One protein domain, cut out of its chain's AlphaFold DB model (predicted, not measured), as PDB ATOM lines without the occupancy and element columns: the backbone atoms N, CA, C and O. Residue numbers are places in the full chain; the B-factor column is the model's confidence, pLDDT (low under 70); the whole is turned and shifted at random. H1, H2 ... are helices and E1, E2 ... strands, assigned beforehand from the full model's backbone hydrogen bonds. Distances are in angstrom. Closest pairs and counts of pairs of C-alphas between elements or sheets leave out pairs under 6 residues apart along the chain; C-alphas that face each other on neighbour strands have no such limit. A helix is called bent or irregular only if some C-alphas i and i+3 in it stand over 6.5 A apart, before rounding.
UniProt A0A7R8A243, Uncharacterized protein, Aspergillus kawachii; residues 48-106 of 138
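What this domain is: This is residues 48 to 106 of the 138 residues of an uncharacterized protein of Aspergillus kawachii (UniProt A0A7R8A243). A small antiparallel hairpin of two short strands, E1 and E2, stands at the corner of an extended, angled chain: the shorter helix H1 leads away from it on one side and the long helix H2 on the other, with no contact between the two helices. H2 makes a long arm, whose residues 89 to 95 and 97 to 101 stick out alone; the loop of residues 72 to 77 at the tip of the hairpin sticks out too, and residues 102 to 106 turn back at the far end of H2. The printed part has 59 residues, with two named helices and two named strands in the order H1, E1, E2, H2; its one sheet has the order E1 - E2, and the class is mostly helix. The whole is extended, with a radius of gyration of the C-alphas of 16.3 A, and the C-alphas span 48 by 29 by 18 A along their three main axes.

How they stand to each other: The sheet is made of E1, residues 69 to 71, and E2, residues 78 to 80. They are antiparallel neighbours and form a hairpin, with 152 degrees between their N-to-C directions. C-alphas 69 and 80 face each other at 4.8 A, C-alphas 70 and 79 at 5.0 A, and C-alphas 71 and 78 at 5.1 A. In the backbone, N 70 and O 79 are within hydrogen-bond range at 2.9 A, as are N 79 and O 70, also at 2.9 A. A short link of six residues joins the two strands. Before E1 comes H1, residues 55 to 65, joined to it by a tight link of three residues. The closest C-alphas of H1 and E1 are those of Leu 63 and Ile 69, 5.8 A apart, and the centres of the two elements are 11.2 A apart. After E2 comes H2, residues 82 to 101, joined to it by a tight link of one residue. The closest C-alphas of E1 and H2 are those of Ile 69 and Ser 84, at 7.3 A, while their centres are 21.3 A apart. H1 is apart from E2, and H1 is apart from H2. In H1 every O i to N i+4 pair is within hydrogen-bond range; in H2, 15 of 16 are.

Where its parts are: E1 runs from Ile 69 to Tyr 71, 6.8 A from first to last C-alpha. E2 runs from Tyr 78 to Leu 80, 6.2 A. H2 is the longest helix, with 20 residues from Pro 82 to Leu 101; it begins at C-alpha 82, at (-66.003, 16.050, -36.898), and ends 28.7 A away at C-alpha 101, at (-67.880, 8.168, -9.325). H1 has 11 residues from Phe 55 to Lys 65 and measures 15.1 A; its C-alpha 55 is at (-89.296, 11.474, -42.597). Neither helix is bent.

The domain as a whole: The outline is elongated. The two C-alphas farthest apart are those of Asp 48 and Gly 103, at 48.9 A, and the first and last printed C-alphas, those of Asp 48 and Asn 106, are 43.8 A apart. Residues 72 to 77, residues 89 to 95 of H2 and residues 97 to 103, of which 97 to 101 belong to H2, stand free. Without these stretches the body has 39 residues, spans 46 by 20 by 14 A and has a radius of gyration of 13.9 A. The printed part has no cut, and no link between named elements is long. The mean pLDDT of the printed part is 93.3, and no printed residue is under 70.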
ATOM      1  N   ASP A  48     -85.303  19.898 -48.763       87.38
ATOM      2  CA  ASP A  48     -86.328  19.887 -49.820       87.38
ATOM      3  C   ASP A  48     -87.667  19.277 -49.362       87.38
ATOM      4  O   ASP A  48     -88.702  19.479 -49.985       87.38
ATOM      5  N   VAL A  49     -87.658  18.514 -48.267       89.75
ATOM      6  CA  VAL A  49     -88.793  17.697 -47.810       89.75
ATOM      7  C   VAL A  49     -89.185  18.082 -46.388       89.75
ATOM      8  O   VAL A  49     -88.318  18.285 -45.543       89.75
ATOM      9  N   ALA A  50     -90.486  18.165 -46.106       88.94
ATOM     10  CA  ALA A  50     -90.993  18.382 -44.754       88.94
ATOM     11  C   ALA A  50     -90.950  17.086 -43.928       88.94
ATOM     12  O   ALA A  50     -91.286  16.010 -44.427       88.94
ATOM     13  N   LYS A  51     -90.592  17.209 -42.645       90.62
ATOM     14  CA  LYS A  51     -90.424  16.082 -41.714       90.62
ATOM     15  C   LYS A  51     -91.662  15.181 -41.617       90.62
ATOM     16  O   LYS A  51     -91.514  13.966 -41.559       90.62
ATOM     17  N   ASP A  52     -92.854  15.774 -41.620       93.12
ATOM     18  CA  ASP A  52     -94.116  15.050 -41.415       93.12
ATOM     19  C   ASP A  52     -94.610  14.313 -42.671       93.12
ATOM     20  O   ASP A  52     -95.473  13.446 -42.575       93.12
ATOM     21  N   VAL A  53     -94.076  14.649 -43.851       92.75
ATOM     22  CA  VAL A  53     -94.509  14.072 -45.135       92.75
ATOM     23  C   VAL A  53     -93.646  12.875 -45.518       92.75
ATOM     24  O   VAL A  53     -94.166  11.815 -45.855       92.75
ATOM     25  N   ASP A  54     -92.323  13.034 -45.465       93.12
ATOM     26  CA  ASP A  54     -91.368  11.961 -45.747       93.12
ATOM     27  C   ASP A  54     -90.159  12.106 -44.817       93.12
ATOM     28  O   ASP A  54     -89.166  12.788 -45.096       93.12
ATOM     29  N   PHE A  55     -90.287  11.451 -43.663       93.62
ATOM     30  CA  PHE A  55     -89.296  11.474 -42.597       93.62
ATOM     31  C   PHE A  55     -87.955  10.875 -43.033       93.62
ATOM     32  O   PHE A  55     -86.902  11.404 -42.678       93.62
ATOM     33  N   ALA A  56     -87.976   9.793 -43.817       92.25
ATOM     34  CA  ALA A  56     -86.762   9.083 -44.213       92.25
ATOM     35  C   ALA A  56     -85.877   9.967 -45.097       92.25
ATOM     36  O   ALA A  56     -84.680  10.127 -44.830       92.25
ATOM     37  N   ARG A  57     -86.470  10.601 -46.113       91.56
ATOM     38  CA  ARG A  57     -85.739  11.501 -47.008       91.56
ATOM     39  C   ARG A  57     -85.349  12.806 -46.318       91.56
ATOM     40  O   ARG A  57     -84.258  13.314 -46.580       91.56
ATOM     41  N   TRP A  58     -86.194  13.339 -45.435       94.38
ATOM     42  CA  TRP A  58     -85.845  14.494 -44.603       94.38
ATOM     43  C   TRP A  58     -84.609  14.204 -43.742       94.38
ATOM     44  O   TRP A  58     -83.646  14.970 -43.779       94.38
ATOM     45  N   TYR A  59     -84.588  13.067 -43.041       93.06
ATOM     46  CA  TYR A  59     -83.492  12.682 -42.153       93.06
ATOM     47  C   TYR A  59     -82.165  12.522 -42.905       93.06
ATOM     48  O   TYR A  59     -81.147  13.078 -42.497       93.06
ATOM     49  N   GLN A  60     -82.185  11.851 -44.061       91.81
ATOM     50  CA  GLN A  60     -81.006  11.729 -44.926       91.81
ATOM     51  C   GLN A  60     -80.478  13.096 -45.373       91.81
ATOM     52  O   GLN A  60     -79.273  13.338 -45.351       91.81
ATOM     53  N   GLN A  61     -81.369  14.013 -45.759       92.00
ATOM     54  CA  GLN A  61     -80.955  15.350 -46.178       92.00
ATOM     55  C   GLN A  61     -80.364  16.163 -45.033       92.00
ATOM     56  O   GLN A  61     -79.365  16.839 -45.254       92.00
ATOM     57  N   VAL A  62     -80.944  16.091 -43.834       92.62
ATOM     58  CA  VAL A  62     -80.408  16.769 -42.645       92.62
ATOM     59  C   VAL A  62     -78.991  16.290 -42.356       92.62
ATOM     60  O   VAL A  62     -78.103  17.114 -42.176       92.62
ATOM     61  N   LEU A  63     -78.762  14.979 -42.369       92.12
ATOM     62  CA  LEU A  63     -77.457  14.415 -42.033       92.12
ATOM     63  C   LEU A  63     -76.376  14.725 -43.082       92.12
ATOM     64  O   LEU A  63     -75.247  15.048 -42.721       92.12
ATOM     65  N   LEU A  64     -76.718  14.661 -44.372       91.31
ATOM     66  CA  LEU A  64     -75.763  14.905 -45.460       91.31
ATOM     67  C   LEU A  64     -75.517  16.401 -45.684       91.31
ATOM     68  O   LEU A  64     -74.375  16.838 -45.781       91.31
ATOM     69  N   LYS A  65     -76.585  17.209 -45.757       91.25
ATOM     70  CA  LYS A  65     -76.469  18.664 -45.976       91.25
ATOM     71  C   LYS A  65     -76.011  19.398 -44.720       91.25
ATOM     72  O   LYS A  65     -75.379  20.440 -44.833       91.25
ATOM     73  N   GLY A  66     -76.328  18.855 -43.546       91.31
ATOM     74  CA  GLY A  66     -75.820  19.307 -42.255       91.31
ATOM     75  C   GLY A  66     -74.403  18.832 -41.967       91.31
ATOM     76  O   GLY A  66     -73.913  19.067 -40.867       91.31
ATOM     77  N   GLU A  67     -73.732  18.192 -42.937       91.25
ATOM     78  CA  GLU A  67     -72.305  17.915 -42.836       91.25
ATOM     79  C   GLU A  67     -71.970  17.013 -41.622       91.25
ATOM     80  O   GLU A  67     -70.897  17.097 -41.021       91.25
ATOM     81  N   MET A  68     -72.898  16.119 -41.267       92.62
ATOM     82  CA  MET A  68     -72.795  15.235 -40.105       92.62
ATOM     83  C   MET A  68     -72.197  13.874 -40.465       92.62
ATOM     84  O   MET A  68     -71.366  13.351 -39.717       92.62
ATOM     85  N   ILE A  69     -72.605  13.295 -41.593       94.19
ATOM     86  CA  ILE A  69     -72.143  11.973 -42.033       94.19
ATOM     87  C   ILE A  69     -71.823  11.971 -43.523       94.19
ATOM     88  O   ILE A  69     -72.436  12.719 -44.283       94.19
ATOM     89  N   ASP A  70     -70.953  11.052 -43.930       92.50
ATOM     90  CA  ASP A  70     -70.732  10.692 -45.329       92.50
ATOM     91  C   ASP A  70     -71.001   9.197 -45.551       92.50
ATOM     92  O   ASP A  70     -70.802   8.358 -44.666       92.50
ATOM     93  N   TYR A  71     -71.468   8.852 -46.752       91.44
ATOM     94  CA  TYR A  71     -71.663   7.456 -47.137       91.44
ATOM     95  C   TYR A  71     -70.321   6.757 -47.348       91.44
ATOM     96  O   TYR A  71     -69.432   7.296 -48.007       91.44
ATOM     97  N   TYR A  72     -70.218   5.532 -46.835       91.88
ATOM     98  CA  TYR A  72     -69.120   4.627 -47.142       91.88
ATOM     99  C   TYR A  72     -69.554   3.580 -48.176       91.88
ATOM    100  O   TYR A  72     -70.744   3.317 -48.347       91.88
ATOM    101  N   ASP A  73     -68.589   2.956 -48.854       87.88
ATOM    102  CA  ASP A  73     -68.867   1.951 -49.892       87.88
ATOM    103  C   ASP A  73     -69.430   0.633 -49.320       87.88
ATOM    104  O   ASP A  73     -69.958  -0.201 -50.060       87.88
ATOM    105  N   VAL A  74     -69.353   0.441 -47.997       87.69
ATOM    106  CA  VAL A  74     -69.941  -0.703 -47.290       87.69
ATOM    107  C   VAL A  74     -71.343  -0.345 -46.804       87.69
ATOM    108  O   VAL A  74     -71.534   0.605 -46.046       87.69
ATOM    109  N   SER A  75     -72.333  -1.138 -47.220       84.25
ATOM    110  CA  SER A  75     -73.726  -0.965 -46.799       84.25
ATOM    111  C   SER A  75     -73.850  -1.013 -45.276       84.25
ATOM    112  O   SER A  75     -73.410  -1.970 -44.648       84.25
ATOM    113  N   GLY A  76     -74.495  -0.001 -44.696       86.56
ATOM    114  CA  GLY A  76     -74.676   0.118 -43.246       86.56
ATOM    115  C   GLY A  76     -73.513   0.792 -42.513       86.56
ATOM    116  O   GLY A  76     -73.643   1.066 -41.323       86.56
ATOM    117  N   CYS A  77     -72.418   1.119 -43.205       90.50
ATOM    118  CA  CYS A  77     -71.312   1.885 -42.643       90.50
ATOM    119  C   CYS A  77     -71.383   3.350 -43.086       90.50
ATOM    120  O   CYS A  77     -71.605   3.662 -44.257       90.50
ATOM    121  N   TYR A  78     -71.135   4.251 -42.139       93.62
ATOM    122  CA  TYR A  78     -71.122   5.692 -42.367       93.62
ATOM    123  C   TYR A  78     -69.849   6.284 -41.781       93.62
ATOM    124  O   TYR A  78     -69.386   5.857 -40.722       93.62
ATOM    125  N   ILE A  79     -69.297   7.283 -42.461       93.56
ATOM    126  CA  ILE A  79     -68.204   8.087 -41.926       93.56
ATOM    127  C   ILE A  79     -68.837   9.190 -41.084       93.56
ATOM    128  O   ILE A  79     -69.660   9.959 -41.579       93.56
ATOM    129  N   LEU A  80     -68.454   9.276 -39.815       94.50
ATOM    130  CA  LEU A  80     -68.860  10.371 -38.940       94.50
ATOM    131  C   LEU A  80     -67.914  11.556 -39.156       94.50
ATOM    132  O   LEU A  80     -66.703  11.427 -38.980       94.50
ATOM    133  N   ARG A  81     -68.459  12.712 -39.547       93.31
ATOM    134  CA  ARG A  81     -67.684  13.956 -39.685       93.31
ATOM    135  C   ARG A  81     -67.394  14.569 -38.305       93.31
ATOM    136  O   ARG A  81     -68.087  14.227 -37.343       93.31
ATOM    137  N   PRO A  82     -66.428  15.506 -38.190       94.81
ATOM    138  CA  PRO A  82     -66.003  16.050 -36.898       94.81
ATOM    139  C   PRO A  82     -67.145  16.572 -36.014       94.81
ATOM    140  O   PRO A  82     -67.172  16.257 -34.833       94.81
ATOM    141  N   GLY A  83     -68.138  17.269 -36.582       92.19
ATOM    142  CA  GLY A  83     -69.279  17.774 -35.803       92.19
ATOM    143  C   GLY A  83     -70.159  16.673 -35.195       92.19
ATOM    144  O   GLY A  83     -70.697  16.844 -34.108       92.19
ATOM    145  N   SER A  84     -70.280  15.515 -35.853       94.56
ATOM    146  CA  SER A  84     -70.984  14.358 -35.279       94.56
ATOM    147  C   SER A  84     -70.149  13.642 -34.229       94.56
ATOM    148  O   SER A  84     -70.690  13.146 -33.243       94.56
ATOM    149  N   TRP A  85     -68.835  13.570 -34.448       95.62
ATOM    150  CA  TRP A  85     -67.918  12.943 -33.505       95.62
ATOM    151  C   TRP A  85     -67.828  13.731 -32.193       95.62
ATOM    152  O   TRP A  85     -67.869  13.132 -31.125       95.62
ATOM    153  N   GLU A  86     -67.842  15.063 -32.254       96.69
ATOM    154  CA  GLU A  86     -67.849  15.930 -31.068       96.69
ATOM    155  C   GLU A  86     -69.061  15.662 -30.156       96.69
ATOM    156  O   GLU A  86     -68.930  15.573 -28.936       96.69
ATOM    157  N   ILE A  87     -70.250  15.449 -30.736       95.88
ATOM    158  CA  ILE A  87     -71.456  15.085 -29.971       95.88
ATOM    159  C   ILE A  87     -71.237  13.771 -29.210       95.88
ATOM    160  O   ILE A  87     -71.652  13.634 -28.055       95.88
ATOM    161  N   TRP A  88     -70.586  12.802 -29.856       95.38
ATOM    162  CA  TRP A  88     -70.261  11.521 -29.243       95.38
ATOM    163  C   TRP A  88     -69.244  11.669 -28.103       95.38
ATOM    164  O   TRP A  88     -69.449  11.087 -27.038       95.38
ATOM    165  N   GLU A  89     -68.204  12.485 -28.283       97.38
ATOM    166  CA  GLU A  89     -67.203  12.767 -27.244       97.38
ATOM    167  C   GLU A  89     -67.841  13.414 -26.007       97.38
ATOM    168  O   GLU A  89     -67.628  12.944 -24.888       97.38
ATOM    169  N   ILE A  90     -68.727  14.397 -26.198       97.62
ATOM    170  CA  ILE A  90     -69.471  15.041 -25.101       97.62
ATOM    171  C   ILE A  90     -70.299  14.014 -24.314       97.62
ATOM    172  O   ILE A  90     -70.302  14.015 -23.076       97.62
ATOM    173  N   LEU A  91     -71.009  13.128 -25.018       97.12
ATOM    174  CA  LEU A  91     -71.814  12.082 -24.386       97.12
ATOM    175  C   LEU A  91     -70.932  11.101 -23.605       97.12
ATOM    176  O   LEU A  91     -71.243  10.752 -22.459       97.12
ATOM    177  N   GLN A  92     -69.833  10.668 -24.218       96.50
ATOM    178  CA  GLN A  92     -68.892   9.735 -23.622       96.50
ATOM    179  C   GLN A  92     -68.243  10.323 -22.363       96.50
ATOM    180  O   GLN A  92     -68.162   9.626 -21.350       96.50
ATOM    181  N   ASP A  93     -67.831  11.588 -22.380       97.00
ATOM    182  CA  ASP A  93     -67.209  12.262 -21.236       97.00
ATOM    183  C   ASP A  93     -68.172  12.425 -20.062       97.00
ATOM    184  O   ASP A  93     -67.822  12.146 -18.902       97.00
ATOM    185  N   TRP A  94     -69.414  12.810 -20.356       97.19
ATOM    186  CA  TRP A  94     -70.465  12.895 -19.350       97.19
ATOM    187  C   TRP A  94     -70.735  11.532 -18.704       97.19
ATOM    188  O   TRP A  94     -70.813  11.427 -17.473       97.19
ATOM    189  N   PHE A  95     -70.827  10.473 -19.512       96.88
ATOM    190  CA  PHE A  95     -71.081   9.120 -19.017       96.88
ATOM    191  C   PHE A  95     -69.891   8.575 -18.216       96.88
ATOM    192  O   PHE A  95     -70.064   8.098 -17.090       96.88
ATOM    193  N   ASN A  96     -68.674   8.729 -18.745       96.06
ATOM    194  CA  ASN A  96     -67.426   8.327 -18.094       96.06
ATOM    195  C   ASN A  96     -67.271   8.967 -16.711       96.06
ATOM    196  O   ASN A  96     -66.867   8.299 -15.758       96.06
ATOM    197  N   SER A  97     -67.604  10.251 -16.584       96.19
ATOM    198  CA  SER A  97     -67.519  10.967 -15.309       96.19
ATOM    199  C   SER A  97     -68.431  10.346 -14.248       96.19
ATOM    200  O   SER A  97     -68.029  10.195 -13.095       96.19
ATOM    201  N   ARG A  98     -69.635   9.907 -14.633       95.88
ATOM    202  CA  ARG A  98     -70.603   9.295 -13.710       95.88
ATOM    203  C   ARG A  98     -70.215   7.887 -13.282       95.88
ATOM    204  O   ARG A  98     -70.299   7.575 -12.098       95.88
ATOM    205  N   ILE A  99     -69.760   7.043 -14.206       96.38
ATOM    206  CA  ILE A  99     -69.370   5.666 -13.861       96.38
ATOM    207  C   ILE A  99     -68.110   5.623 -12.991       96.38
ATOM    208  O   ILE A  99     -68.013   4.793 -12.087       96.38
ATOM    209  N   LYS A 100     -67.186   6.572 -13.186       96.25
ATOM    210  CA  LYS A 100     -65.988   6.703 -12.346       96.25
ATOM    211  C   LYS A 100     -66.333   7.069 -10.902       96.25
ATOM    212  O   LYS A 100     -65.681   6.569  -9.991       96.25
ATOM    213  N   LEU A 101     -67.381   7.870 -10.677       95.94
ATOM    214  CA  LEU A 101     -67.880   8.168  -9.325       95.94
ATOM    215  C   LEU A 101     -68.435   6.926  -8.613       95.94
ATOM    216  O   LEU A 101     -68.369   6.844  -7.393       95.94
ATOM    217  N   MET A 102     -68.923   5.940  -9.368       96.31
ATOM    218  CA  MET A 102     -69.372   4.646  -8.838       96.31
ATOM    219  C   MET A 102     -68.218   3.648  -8.624       96.31
ATOM    220  O   MET A 102     -68.458   2.498  -8.270       96.31
ATOM    221  N   GLY A 103     -66.963   4.057  -8.854       94.69
ATOM    222  CA  GLY A 103     -65.782   3.201  -8.712       94.69
ATOM    223  C   GLY A 103     -65.515   2.273  -9.904       94.69
ATOM    224  O   GLY A 103     -64.634   1.414  -9.823       94.69
ATOM    225  N   VAL A 104     -66.236   2.436 -11.018       95.94
ATOM    226  CA  VAL A 104     -66.022   1.639 -12.235       95.94
ATOM    227  C   VAL A 104     -64.738   2.091 -12.934       95.94
ATOM    228  O   VAL A 104     -64.485   3.286 -13.096       95.94
ATOM    229  N   ARG A 105     -63.916   1.126 -13.368       94.00
ATOM    230  CA  ARG A 105     -62.684   1.375 -14.129       94.00
ATOM    231  C   ARG A 105     -62.849   0.922 -15.572       94.00
ATOM    232  O   ARG A 105     -63.216  -0.222 -15.822       94.00
ATOM    233  N   ASN A 106     -62.519   1.808 -16.506       94.25
ATOM    234  CA  ASN A 106     -62.553   1.497 -17.930       94.25
ATOM    235  C   ASN A 106     -61.485   0.445 -18.258       94.25
ATOM    236  O   ASN A 106     -60.346   0.532 -17.795       94.25
TER     237      ASN A 106